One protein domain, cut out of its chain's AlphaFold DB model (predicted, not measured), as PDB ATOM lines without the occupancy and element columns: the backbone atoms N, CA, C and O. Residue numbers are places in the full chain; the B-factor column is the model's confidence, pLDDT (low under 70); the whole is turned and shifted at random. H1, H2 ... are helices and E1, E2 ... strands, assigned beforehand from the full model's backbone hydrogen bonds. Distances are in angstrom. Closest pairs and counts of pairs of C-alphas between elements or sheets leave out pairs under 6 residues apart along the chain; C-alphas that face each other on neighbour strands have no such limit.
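AT A GLANCE: This is residues 3 to 74 of the 83 residues of an uncharacterized protein of Coniochaeta sp. 2T2.1 (UniProt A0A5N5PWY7). A narrow, twisted antiparallel sheet of three strands runs along a rod-like model, with a long E2 and E3 side by side and a short E1 on the other edge of E3. Helix H1 covers one end of the sheet, and H2 sits at the far end, only grazing it. The printed part has 72 residues, in the order E1, H1, E2, H2, E3, with sheet order E1, E3, E2, and is of mixed class. It is only just loose, close to compact, with a radius of gyration of the C-alphas of 13.6 A and spans of 43 by 21 by 18 A.

IN THESE COORDINATES: E2, residues 24 to 37, is 33.2 A long, begins at C-alpha 24 (56.700, -0.504, 13.246) and bends by 67 degrees at residue 31. E3, residues 66 to 74, is 25.9 A long and ends at C-alpha 74 (51.807, -3.050, 10.154). E1 is residues 3 to 6, 10.3 A; H1 residues 15 to 21, 10.1 A; H2 residues 41 to 53, 18.2 A.

HOW THE PARTS SIT: E3 is antiparallel to E2 at 164 degrees, with N 33 and O 69 at 2.8 A, and to E1 at 151 degrees, with N 70 and O 5 at 2.8 A. E1, H1 and E2 form a split strand-helix-strand unit, two strands running the same way with E3 between them, with a right-handed crossover. H1 is on the sheet at a height of 7.4 A, over E2 and along the strands at 20 degrees on the local plane; its closest C-alphas to E2 are those of Glu 16 and Thr 26, 5.8 A. H2 only grazes the sheet with residues 43 to 47. H1 and H2 are apart. In both helices every O i to N i+4 pair is within hydrogen-bond range.

THE WHOLE: The C-alphas of Gly 23 and Leu 41, the two farthest apart, are 42.7 A apart. The printed part has no cut. The link from H2 to E3, 12 residues, is long. The pLDDT is under 70 at residues 11 to 13.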
ATOM      1  N   ALA A   3      46.828  -8.149   9.934       85.00
ATOM      2  CA  ALA A   3      46.055  -8.809  10.976       85.00
ATOM      3  C   ALA A   3      44.569  -8.483  10.818       85.00
ATOM      4  O   ALA A   3      44.201  -7.327  10.628       85.00
ATOM      5  N   PHE A   4      43.724  -9.510  10.922       85.25
ATOM      6  CA  PHE A   4      42.272  -9.366  10.936       85.25
ATOM      7  C   PHE A   4      41.728  -9.774  12.301       85.25
ATOM      8  O   PHE A   4      42.039 -10.863  12.783       85.25
ATOM      9  N   ALA A   5      40.879  -8.939  12.895       85.12
ATOM     10  CA  ALA A   5      40.154  -9.274  14.118       85.12
ATOM     11  C   ALA A   5      38.657  -9.114  13.934       85.12
ATOM     12  O   ALA A   5      38.194  -8.158  13.314       85.12
ATOM     13  N   LEU A   6      37.906 -10.042  14.525       85.31
ATOM     14  CA  LEU A   6      36.451  -9.978  14.549       85.31
ATOM     15  C   LEU A   6      36.013  -8.736  15.321       85.31
ATOM     16  O   LEU A   6      36.456  -8.515  16.449       85.31
ATOM     17  N   ARG A   7      35.161  -7.929  14.687       84.19
ATOM     18  CA  ARG A   7      34.772  -6.601  15.173       84.19
ATOM     19  C   ARG A   7      34.083  -6.656  16.538       84.19
ATOM     20  O   ARG A   7      34.390  -5.839  17.405       84.19
ATOM     21  N   SER A   8      33.186  -7.622  16.704       79.31
ATOM     22  CA  SER A   8      32.383  -7.871  17.905       79.31
ATOM     23  C   SER A   8      33.200  -8.459  19.057       79.31
ATOM     24  O   SER A   8      33.060  -8.047  20.204       79.31
ATOM     25  N   LEU A   9      34.117  -9.379  18.757       78.00
ATOM     26  CA  LEU A   9      34.800 -10.186  19.774       78.00
ATOM     27  C   LEU A   9      36.121  -9.578  20.248       78.00
ATOM     28  O   LEU A   9      36.488  -9.705  21.414       78.00
ATOM     29  N   PHE A  10      36.846  -8.857  19.393       72.12
ATOM     30  CA  PHE A  10      38.215  -8.439  19.694       72.12
ATOM     31  C   PHE A  10      38.392  -6.933  19.569       72.12
ATOM     32  O   PHE A  10      37.886  -6.285  18.657       72.12
ATOM     33  N   SER A  11      39.057  -6.332  20.555       69.00
ATOM     34  CA  SER A  11      39.549  -4.959  20.446       69.00
ATOM     35  C   SER A  11      41.043  -5.031  20.214       69.00
ATOM     36  O   SER A  11      41.767  -5.597  21.025       69.00
ATOM     37  N   PHE A  12      41.506  -4.413  19.136       67.31
ATOM     38  CA  PHE A  12      42.929  -4.215  18.882       67.31
ATOM     39  C   PHE A  12      43.519  -3.052  19.694       67.31
ATOM     40  O   PHE A  12      44.618  -2.580  19.393       67.31
ATOM     41  N   ALA A  13      42.819  -2.571  20.726       66.56
ATOM     42  CA  ALA A  13      43.344  -1.545  21.613       66.56
ATOM     43  C   ALA A  13      44.733  -1.955  22.135       66.56
ATOM     44  O   ALA A  13      44.912  -3.039  22.685       66.56
ATOM     45  N   ASN A  14      45.710  -1.067  21.946       72.38
ATOM     46  CA  ASN A  14      47.096  -1.142  22.432       72.38
ATOM     47  C   ASN A  14      48.095  -2.016  21.656       72.38
ATOM     48  O   ASN A  14      49.294  -1.874  21.902       72.38
ATOM     49  N   HIS A  15      47.687  -2.857  20.700       82.81
ATOM     50  CA  HIS A  15      48.677  -3.643  19.944       82.81
ATOM     51  C   HIS A  15      49.563  -2.748  19.052       82.81
ATOM     52  O   HIS A  15      50.759  -2.998  18.928       82.81
ATOM     53  N   GLU A  16      49.014  -1.655  18.508       87.19
ATOM     54  CA  GLU A  16      49.763  -0.652  17.736       87.19
ATOM     55  C   GLU A  16      50.892  -0.040  18.574       87.19
ATOM     56  O   GLU A  16      52.016   0.079  18.097       87.19
ATOM     57  N   ALA A  17      50.623   0.267  19.849       87.88
ATOM     58  CA  ALA A  17      51.617   0.807  20.775       87.88
ATOM     59  C   ALA A  17      52.728  -0.207  21.091       87.88
ATOM     60  O   ALA A  17      53.887   0.171  21.255       87.88
ATOM     61  N   VAL A  18      52.397  -1.500  21.158       90.00
ATOM     62  CA  VAL A  18      53.398  -2.568  21.292       90.00
ATOM     63  C   VAL A  18      54.249  -2.654  20.026       90.00
ATOM     64  O   VAL A  18      55.473  -2.638  20.116       90.00
ATOM     65  N   LEU A  19      53.631  -2.684  18.844       89.88
ATOM     66  CA  LEU A  19      54.347  -2.761  17.568       89.88
ATOM     67  C   LEU A  19      55.221  -1.522  17.313       89.88
ATOM     68  O   LEU A  19      56.323  -1.658  16.783       89.88
ATOM     69  N   ALA A  20      54.781  -0.343  17.757       91.31
ATOM     70  CA  ALA A  20      55.551   0.894  17.688       91.31
ATOM     71  C   ALA A  20      56.876   0.801  18.460       91.31
ATOM     72  O   ALA A  20      57.915   1.196  17.933       91.31
ATOM     73  N   LYS A  21      56.883   0.179  19.650       92.75
ATOM     74  CA  LYS A  21      58.117  -0.073  20.429       92.75
ATOM     75  C   LYS A  21      59.127  -0.963  19.698       92.75
ATOM     76  O   LYS A  21      60.300  -0.969  20.050       92.75
ATOM     77  N   HIS A  22      58.680  -1.698  18.683       92.69
ATOM     78  CA  HIS A  22      59.514  -2.553  17.840       92.69
ATOM     79  C   HIS A  22      59.778  -1.943  16.454       92.69
ATOM     80  O   HIS A  22      60.060  -2.673  15.504       92.69
ATOM     81  N   GLY A  23      59.673  -0.616  16.322       93.50
ATOM     82  CA  GLY A  23      60.017   0.099  15.093       93.50
ATOM     83  C   GLY A  23      59.042  -0.175  13.953       93.50
ATOM     84  O   GLY A  23      59.458  -0.332  12.805       93.50
ATOM     85  N   ARG A  24      57.744  -0.289  14.253       93.94
ATOM     86  CA  ARG A  24      56.700  -0.504  13.246       93.94
ATOM     87  C   ARG A  24      55.652   0.594  13.279       93.94
ATOM     88  O   ARG A  24      55.251   1.050  14.343       93.94
ATOM     89  N   VAL A  25      55.142   0.933  12.105       92.75
ATOM     90  CA  VAL A  25      53.975   1.797  11.929       92.75
ATOM     91  C   VAL A  25      52.801   0.910  11.541       92.75
ATOM     92  O   VAL A  25      52.923   0.082  10.635       92.75
ATOM     93  N   THR A  26      51.686   1.051  12.253       91.94
ATOM     94  CA  THR A  26      50.472   0.261  12.029       91.94
ATOM     95  C   THR A  26      49.326   1.198  11.689       91.94
ATOM     96  O   THR A  26      49.135   2.196  12.376       91.94
ATOM     97  N   GLU A  27      48.602   0.890  10.620       91.06
ATOM     98  CA  GLU A  27      47.429   1.642  10.180       91.06
ATOM     99  C   GLU A  27      46.212   0.723  10.062       91.06
ATOM    100  O   GLU A  27      46.339  -0.443   9.679       91.06
ATOM    101  N   LYS A  28      45.033   1.278  10.347       89.62
ATOM    102  CA  LYS A  28      43.747   0.638  10.059       89.62
ATOM    103  C   LYS A  28      43.480   0.744   8.565       89.62
ATOM    104  O   LYS A  28      43.569   1.832   7.999       89.62
ATOM    105  N   VAL A  29      43.153  -0.373   7.927       90.19
ATOM    106  CA  VAL A  29      42.867  -0.428   6.492       90.19
ATOM    107  C   VAL A  29      41.373  -0.620   6.294       90.19
ATOM    108  O   VAL A  29      40.846  -1.675   6.632       90.19
ATOM    109  N   GLY A  30      40.708   0.373   5.702       85.38
ATOM    110  CA  GLY A  30      39.253   0.364   5.522       85.38
ATOM    111  C   GLY A  30      38.479   0.383   6.847       85.38
ATOM    112  O   GLY A  30      39.063   0.527   7.919       85.38
ATOM    113  N   ASP A  31      37.156   0.227   6.761       83.88
ATOM    114  CA  ASP A  31      36.284   0.236   7.940       83.88
ATOM    115  C   ASP A  31      36.107  -1.174   8.517       83.88
ATOM    116  O   ASP A  31      36.548  -1.475   9.630       83.88
ATOM    117  N   VAL A  32      35.459  -2.054   7.749       86.19
ATOM    118  CA  VAL A  32      35.154  -3.442   8.110       86.19
ATOM    119  C   VAL A  32      35.049  -4.311   6.853       86.19
ATOM    120  O   VAL A  32      34.636  -3.848   5.792       86.19
ATOM    121  N   PHE A  33      35.392  -5.592   6.973       88.69
ATOM    122  CA  PHE A  33      35.349  -6.569   5.884       88.69
ATOM    123  C   PHE A  33      34.409  -7.719   6.230       88.69
ATOM    124  O   PHE A  33      34.498  -8.283   7.322       88.69
ATOM    125  N   ARG A  34      33.558  -8.109   5.275       90.88
ATOM    126  CA  ARG A  34      32.753  -9.336   5.362       90.88
ATOM    127  C   ARG A  34      33.671 -10.552   5.288       90.88
ATOM    128  O   ARG A  34      34.427 -10.686   4.328       90.88
ATOM    129  N   LYS A  35      33.599 -11.434   6.285       87.62
ATOM    130  CA  LYS A  35      34.430 -12.641   6.358       87.62
ATOM    131  C   LYS A  35      33.669 -13.885   5.903       87.62
ATOM    132  O   LYS A  35      34.102 -14.563   4.977       87.62
ATOM    133  N   CYS A  36      32.568 -14.207   6.573       89.06
ATOM    134  CA  CYS A  36      31.757 -15.397   6.309       89.06
ATOM    135  C   CYS A  36      30.360 -15.243   6.916       89.06
ATOM    136  O   CYS A  36      30.141 -14.343   7.724       89.06
ATOM    137  N   LEU A  37      29.436 -16.125   6.544       91.38
ATOM    138  CA  LEU A  37      28.153 -16.274   7.232       91.38
ATOM    139  C   LEU A  37      28.346 -17.010   8.569       91.38
ATOM    140  O   LEU A  37      29.287 -17.799   8.704       91.38
ATOM    141  N   PHE A  38      27.455 -16.777   9.535       89.94
ATOM    142  CA  PHE A  38      27.378 -17.615  10.739       89.94
ATOM    143  C   PHE A  38      26.911 -19.028  10.391       89.94
ATOM    144  O   PHE A  38      26.114 -19.225   9.474       89.94
ATOM    145  N   THR A  39      27.392 -20.016  11.147       90.31
ATOM    146  CA  THR A  39      27.014 -21.419  10.928       90.31
ATOM    147  C   THR A  39      25.870 -21.870  11.831       90.31
ATOM    148  O   THR A  39      25.257 -22.906  11.581       90.31
ATOM    149  N   SER A  40      25.536 -21.070  12.849       91.06
ATOM    150  CA  SER A  40      24.415 -21.310  13.751       91.06
ATOM    151  C   SER A  40      23.772 -20.015  14.258       91.06
ATOM    152  O   SER A  40      24.384 -18.944  14.270       91.06
ATOM    153  N   LEU A  41      22.523 -20.132  14.720       91.56
ATOM    154  CA  LEU A  41      21.805 -19.037  15.381       91.56
ATOM    155  C   LEU A  41      22.419 -18.673  16.739       91.56
ATOM    156  O   LEU A  41      22.330 -17.521  17.149       91.56
ATOM    157  N   GLU A  42      23.043 -19.633  17.423       93.00
ATOM    158  CA  GLU A  42      23.722 -19.403  18.702       93.00
ATOM    159  C   GLU A  42      24.958 -18.517  18.518       93.00
ATOM    160  O   GLU A  42      25.091 -17.500  19.198       93.00
ATOM    161  N   GLU A  43      25.818 -18.843  17.545       89.50
ATOM    162  CA  GLU A  43      26.983 -18.018  17.198       89.50
ATOM    163  C   GLU A  43      26.569 -16.605  16.781       89.50
ATOM    164  O   GLU A  43      27.183 -15.623  17.202       89.50
ATOM    165  N   HIS A  44      25.510 -16.499  15.974       91.81
ATOM    166  CA  HIS A  44      24.969 -15.211  15.559       91.81
ATOM    167  C   HIS A  44      24.471 -14.406  16.770       91.81
ATOM    168  O   HIS A  44      24.894 -13.268  16.968       91.81
ATOM    169  N   GLY A  45      23.640 -15.007  17.627       91.44
ATOM    170  CA  GLY A  45      23.099 -14.352  18.818       91.44
ATOM    171  C   GLY A  45      24.181 -13.896  19.799       91.44
ATOM    172  O   GLY A  45      24.118 -12.771  20.297       91.44
ATOM    173  N   GLY A  46      25.208 -14.721  20.026       90.88
ATOM    174  CA  GLY A  46      26.367 -14.351  20.842       90.88
ATOM    175  C   GLY A  46      27.121 -13.152  20.265       90.88
ATOM    176  O   GLY A  46      27.413 -12.196  20.977       90.88
ATOM    177  N   CYS A  47      27.344 -13.137  18.949       90.75
ATOM    178  CA  CYS A  47      28.019 -12.036  18.268       90.75
ATOM    179  C   CYS A  47      27.249 -10.702  18.363       90.75
ATOM    180  O   CYS A  47      27.855  -9.641  18.556       90.75
ATOM    181  N   ILE A  48      25.914 -10.745  18.269       91.38
ATOM    182  CA  ILE A  48      25.049  -9.573  18.474       91.38
ATOM    183  C   ILE A  48      25.139  -9.078  19.920       91.38
ATOM    184  O   ILE A  48      25.318  -7.880  20.149       91.38
ATOM    185  N   ALA A  49      25.068  -9.988  20.895       90.94
ATOM    186  CA  ALA A  49      25.183  -9.644  22.310       90.94
ATOM    187  C   ALA A  49      26.543  -9.000  22.639       90.94
ATOM    188  O   ALA A  49      26.587  -7.968  23.310       90.94
ATOM    189  N   ASP A  50      27.640  -9.544  22.105       90.19
ATOM    190  CA  ASP A  50      28.988  -8.998  22.282       90.19
ATOM    191  C   ASP A  50      29.140  -7.613  21.641       90.19
ATOM    192  O   ASP A  50      29.770  -6.717  22.210       90.19
ATOM    193  N   SER A  51      28.529  -7.412  20.471       88.38
ATOM    194  CA  SER A  51      28.497  -6.107  19.804       88.38
ATOM    195  C   SER A  51      27.792  -5.066  20.677       88.38
ATOM    196  O   SER A  51      28.361  -4.006  20.951       88.38
ATOM    197  N   ALA A  52      26.611  -5.405  21.204       88.50
ATOM    198  CA  ALA A  52      25.845  -4.538  22.094       88.50
ATOM    199  C   ALA A  52      26.598  -4.225  23.398       88.50
ATOM    200  O   ALA A  52      26.677  -3.063  23.800       88.50
ATOM    201  N   ALA A  53      27.229  -5.227  24.022       89.00
ATOM    202  CA  ALA A  53      28.033  -5.055  25.236       89.00
ATOM    203  C   ALA A  53      29.209  -4.079  25.049       89.00
ATOM    204  O   ALA A  53      29.715  -3.504  26.012       89.00
ATOM    205  N   ARG A  54      29.638  -3.874  23.800       86.31
ATOM    206  CA  ARG A  54      30.750  -2.996  23.422       86.31
ATOM    207  C   ARG A  54      30.294  -1.680  22.793       86.31
ATOM    208  O   ARG A  54      31.142  -0.920  22.329       86.31
ATOM    209  N   GLY A  55      28.988  -1.413  22.774       88.62
ATOM    210  CA  GLY A  55      28.409  -0.205  22.183       88.62
ATOM    211  C   GLY A  55      28.560  -0.131  20.661       88.62
ATOM    212  O   GLY A  55      28.586   0.962  20.104       88.62
ATOM    213  N   LEU A  56      28.715  -1.276  19.993       87.06
ATOM    214  CA  LEU A  56      28.745  -1.366  18.537       87.06
ATOM    215  C   LEU A  56      27.319  -1.545  18.015       87.06
ATOM    216  O   LEU A  56      26.582  -2.384  18.526       87.06
ATOM    217  N   ASP A  57      26.961  -0.792  16.977       86.38
ATOM    218  CA  ASP A  57      25.711  -0.988  16.242       86.38
ATOM    219  C   ASP A  57      25.884  -2.141  15.236       86.38
ATOM    220  O   ASP A  57      26.734  -2.020  14.341       86.38
ATOM    221  N   PRO A  58      25.164  -3.268  15.389       82.56
ATOM    222  CA  PRO A  58      25.245  -4.399  14.472       82.56
ATOM    223  C   PRO A  58      24.414  -4.206  13.196       82.56
ATOM    224  O   PRO A  58      24.491  -5.071  12.329       82.56
ATOM    225  N   SER A  59      23.640  -3.116  13.086       83.19
ATOM    226  CA  SER A  59      22.686  -2.897  11.994       83.19
ATOM    227  C   SER A  59      23.359  -2.831  10.617       83.19
ATOM    228  O   SER A  59      24.328  -2.088  10.425       83.19
ATOM    229  N   GLY A  60      22.832  -3.575   9.641       78.56
ATOM    230  CA  GLY A  60      23.409  -3.704   8.296       78.56
ATOM    231  C   GLY A  60      24.787  -4.377   8.279       78.56
ATOM    232  O   GLY A  60      25.613  -4.100   7.402       78.56
ATOM    233  N   SER A  61      25.095  -5.172   9.305       81.44
ATOM    234  CA  SER A  61      26.363  -5.877   9.476       81.44
ATOM    235  C   SER A  61      26.130  -7.261  10.080       81.44
ATOM    236  O   SER A  61      25.791  -8.201   9.359       81.44
ATOM    237  N   GLU A  62      26.375  -7.428  11.381       84.69
ATOM    238  CA  GLU A  62      26.238  -8.725  12.030       84.69
ATOM    239  C   GLU A  62      24.783  -9.207  12.057       84.69
ATOM    240  O   GLU A  62      24.572 -10.413  11.985       84.69
ATOM    241  N   ASP A  63      23.807  -8.293  12.063       84.69
ATOM    242  CA  ASP A  63      22.368  -8.590  12.011       84.69
ATOM    243  C   ASP A  63      21.917  -9.288  10.713       84.69
ATOM    244  O   ASP A  63      21.008 -10.119  10.736       84.69
ATOM    245  N   ASP A  64      22.607  -9.022   9.602       86.31
ATOM    246  CA  ASP A  64      22.400  -9.655   8.296       86.31
ATOM    247  C   ASP A  64      22.997 -11.078   8.221       86.31
ATOM    248  O   ASP A  64      23.044 -11.701   7.155       86.31
ATOM    249  N   GLY A  65      23.487 -11.612   9.345       87.12
ATOM    250  CA  GLY A  65      24.029 -12.965   9.449       87.12
ATOM    251  C   GLY A  65      25.482 -13.102   8.981       87.12
ATOM    252  O   GLY A  65      25.969 -14.224   8.802       87.12
ATOM    253  N   TRP A  66      26.186 -11.984   8.792       89.69
ATOM    254  CA  TRP A  66      27.587 -11.953   8.382       89.69
ATOM    255  C   TRP A  66      28.521 -11.643   9.547       89.69
ATOM    256  O   TRP A  66      28.287 -10.758  10.357       89.69
ATOM    257  N   LEU A  67      29.667 -12.308   9.571       88.81
ATOM    258  CA  LEU A  67      30.749 -11.989  10.485       88.81
ATOM    259  C   LEU A  67      31.678 -10.943   9.857       88.81
ATOM    260  O   LEU A  67      32.250 -11.175   8.785       88.81
ATOM    261  N   PHE A  68      31.870  -9.819  10.547       90.25
ATOM    262  CA  PHE A  68      32.731  -8.725  10.098       90.25
ATOM    263  C   PHE A  68      34.059  -8.668  10.857       90.25
ATOM    264  O   PHE A  68      34.149  -8.954  12.055       90.25
ATOM    265  N   ALA A  69      35.111  -8.260  10.148       90.44
ATOM    266  CA  ALA A  69      36.450  -8.098  10.698       90.44
ATOM    267  C   ALA A  69      37.040  -6.717  10.391       90.44
ATOM    268  O   ALA A  69      36.805  -6.155   9.324       90.44
ATOM    269  N   LYS A  70      37.852  -6.197  11.311       89.69
ATOM    270  CA  LYS A  70      38.731  -5.040  11.094       89.69
ATOM    271  C   LYS A  70      40.106  -5.518  10.638       89.69
ATOM    272  O   LYS A  70      40.532  -6.597  11.052       89.69
ATOM    273  N   CYS A  71      40.776  -4.723   9.808       90.81
ATOM    274  CA  CYS A  71      42.095  -5.029   9.260       90.81
ATOM    275  C   CYS A  71      43.117  -3.983   9.697       90.81
ATOM    276  O   CYS A  71      42.920  -2.796   9.441       90.81
ATOM    277  N   ASP A  72      44.226  -4.441  10.272       90.31
ATOM    278  CA  ASP A  72      45.381  -3.608  10.586       90.31
ATOM    279  C   ASP A  72      46.590  -4.045   9.751       90.31
ATOM    280  O   ASP A  72      46.938  -5.231   9.661       90.31
ATOM    281  N   LEU A  73      47.260  -3.068   9.141       91.69
ATOM    282  CA  LEU A  73      48.465  -3.256   8.344       91.69
ATOM    283  C   LEU A  73      49.652  -2.620   9.052       91.69
ATOM    284  O   LEU A  73      49.758  -1.406   9.186       91.69
ATOM    285  N   SER A  74      50.589  -3.466   9.470       93.12
ATOM    286  CA  SER A  74      51.807  -3.050  10.154       93.12
ATOM    287  C   SER A  74      53.030  -3.208   9.258       93.12
ATOM    288  O   SER A  74      53.369  -4.328   8.836       93.12
TER     289      SER A  74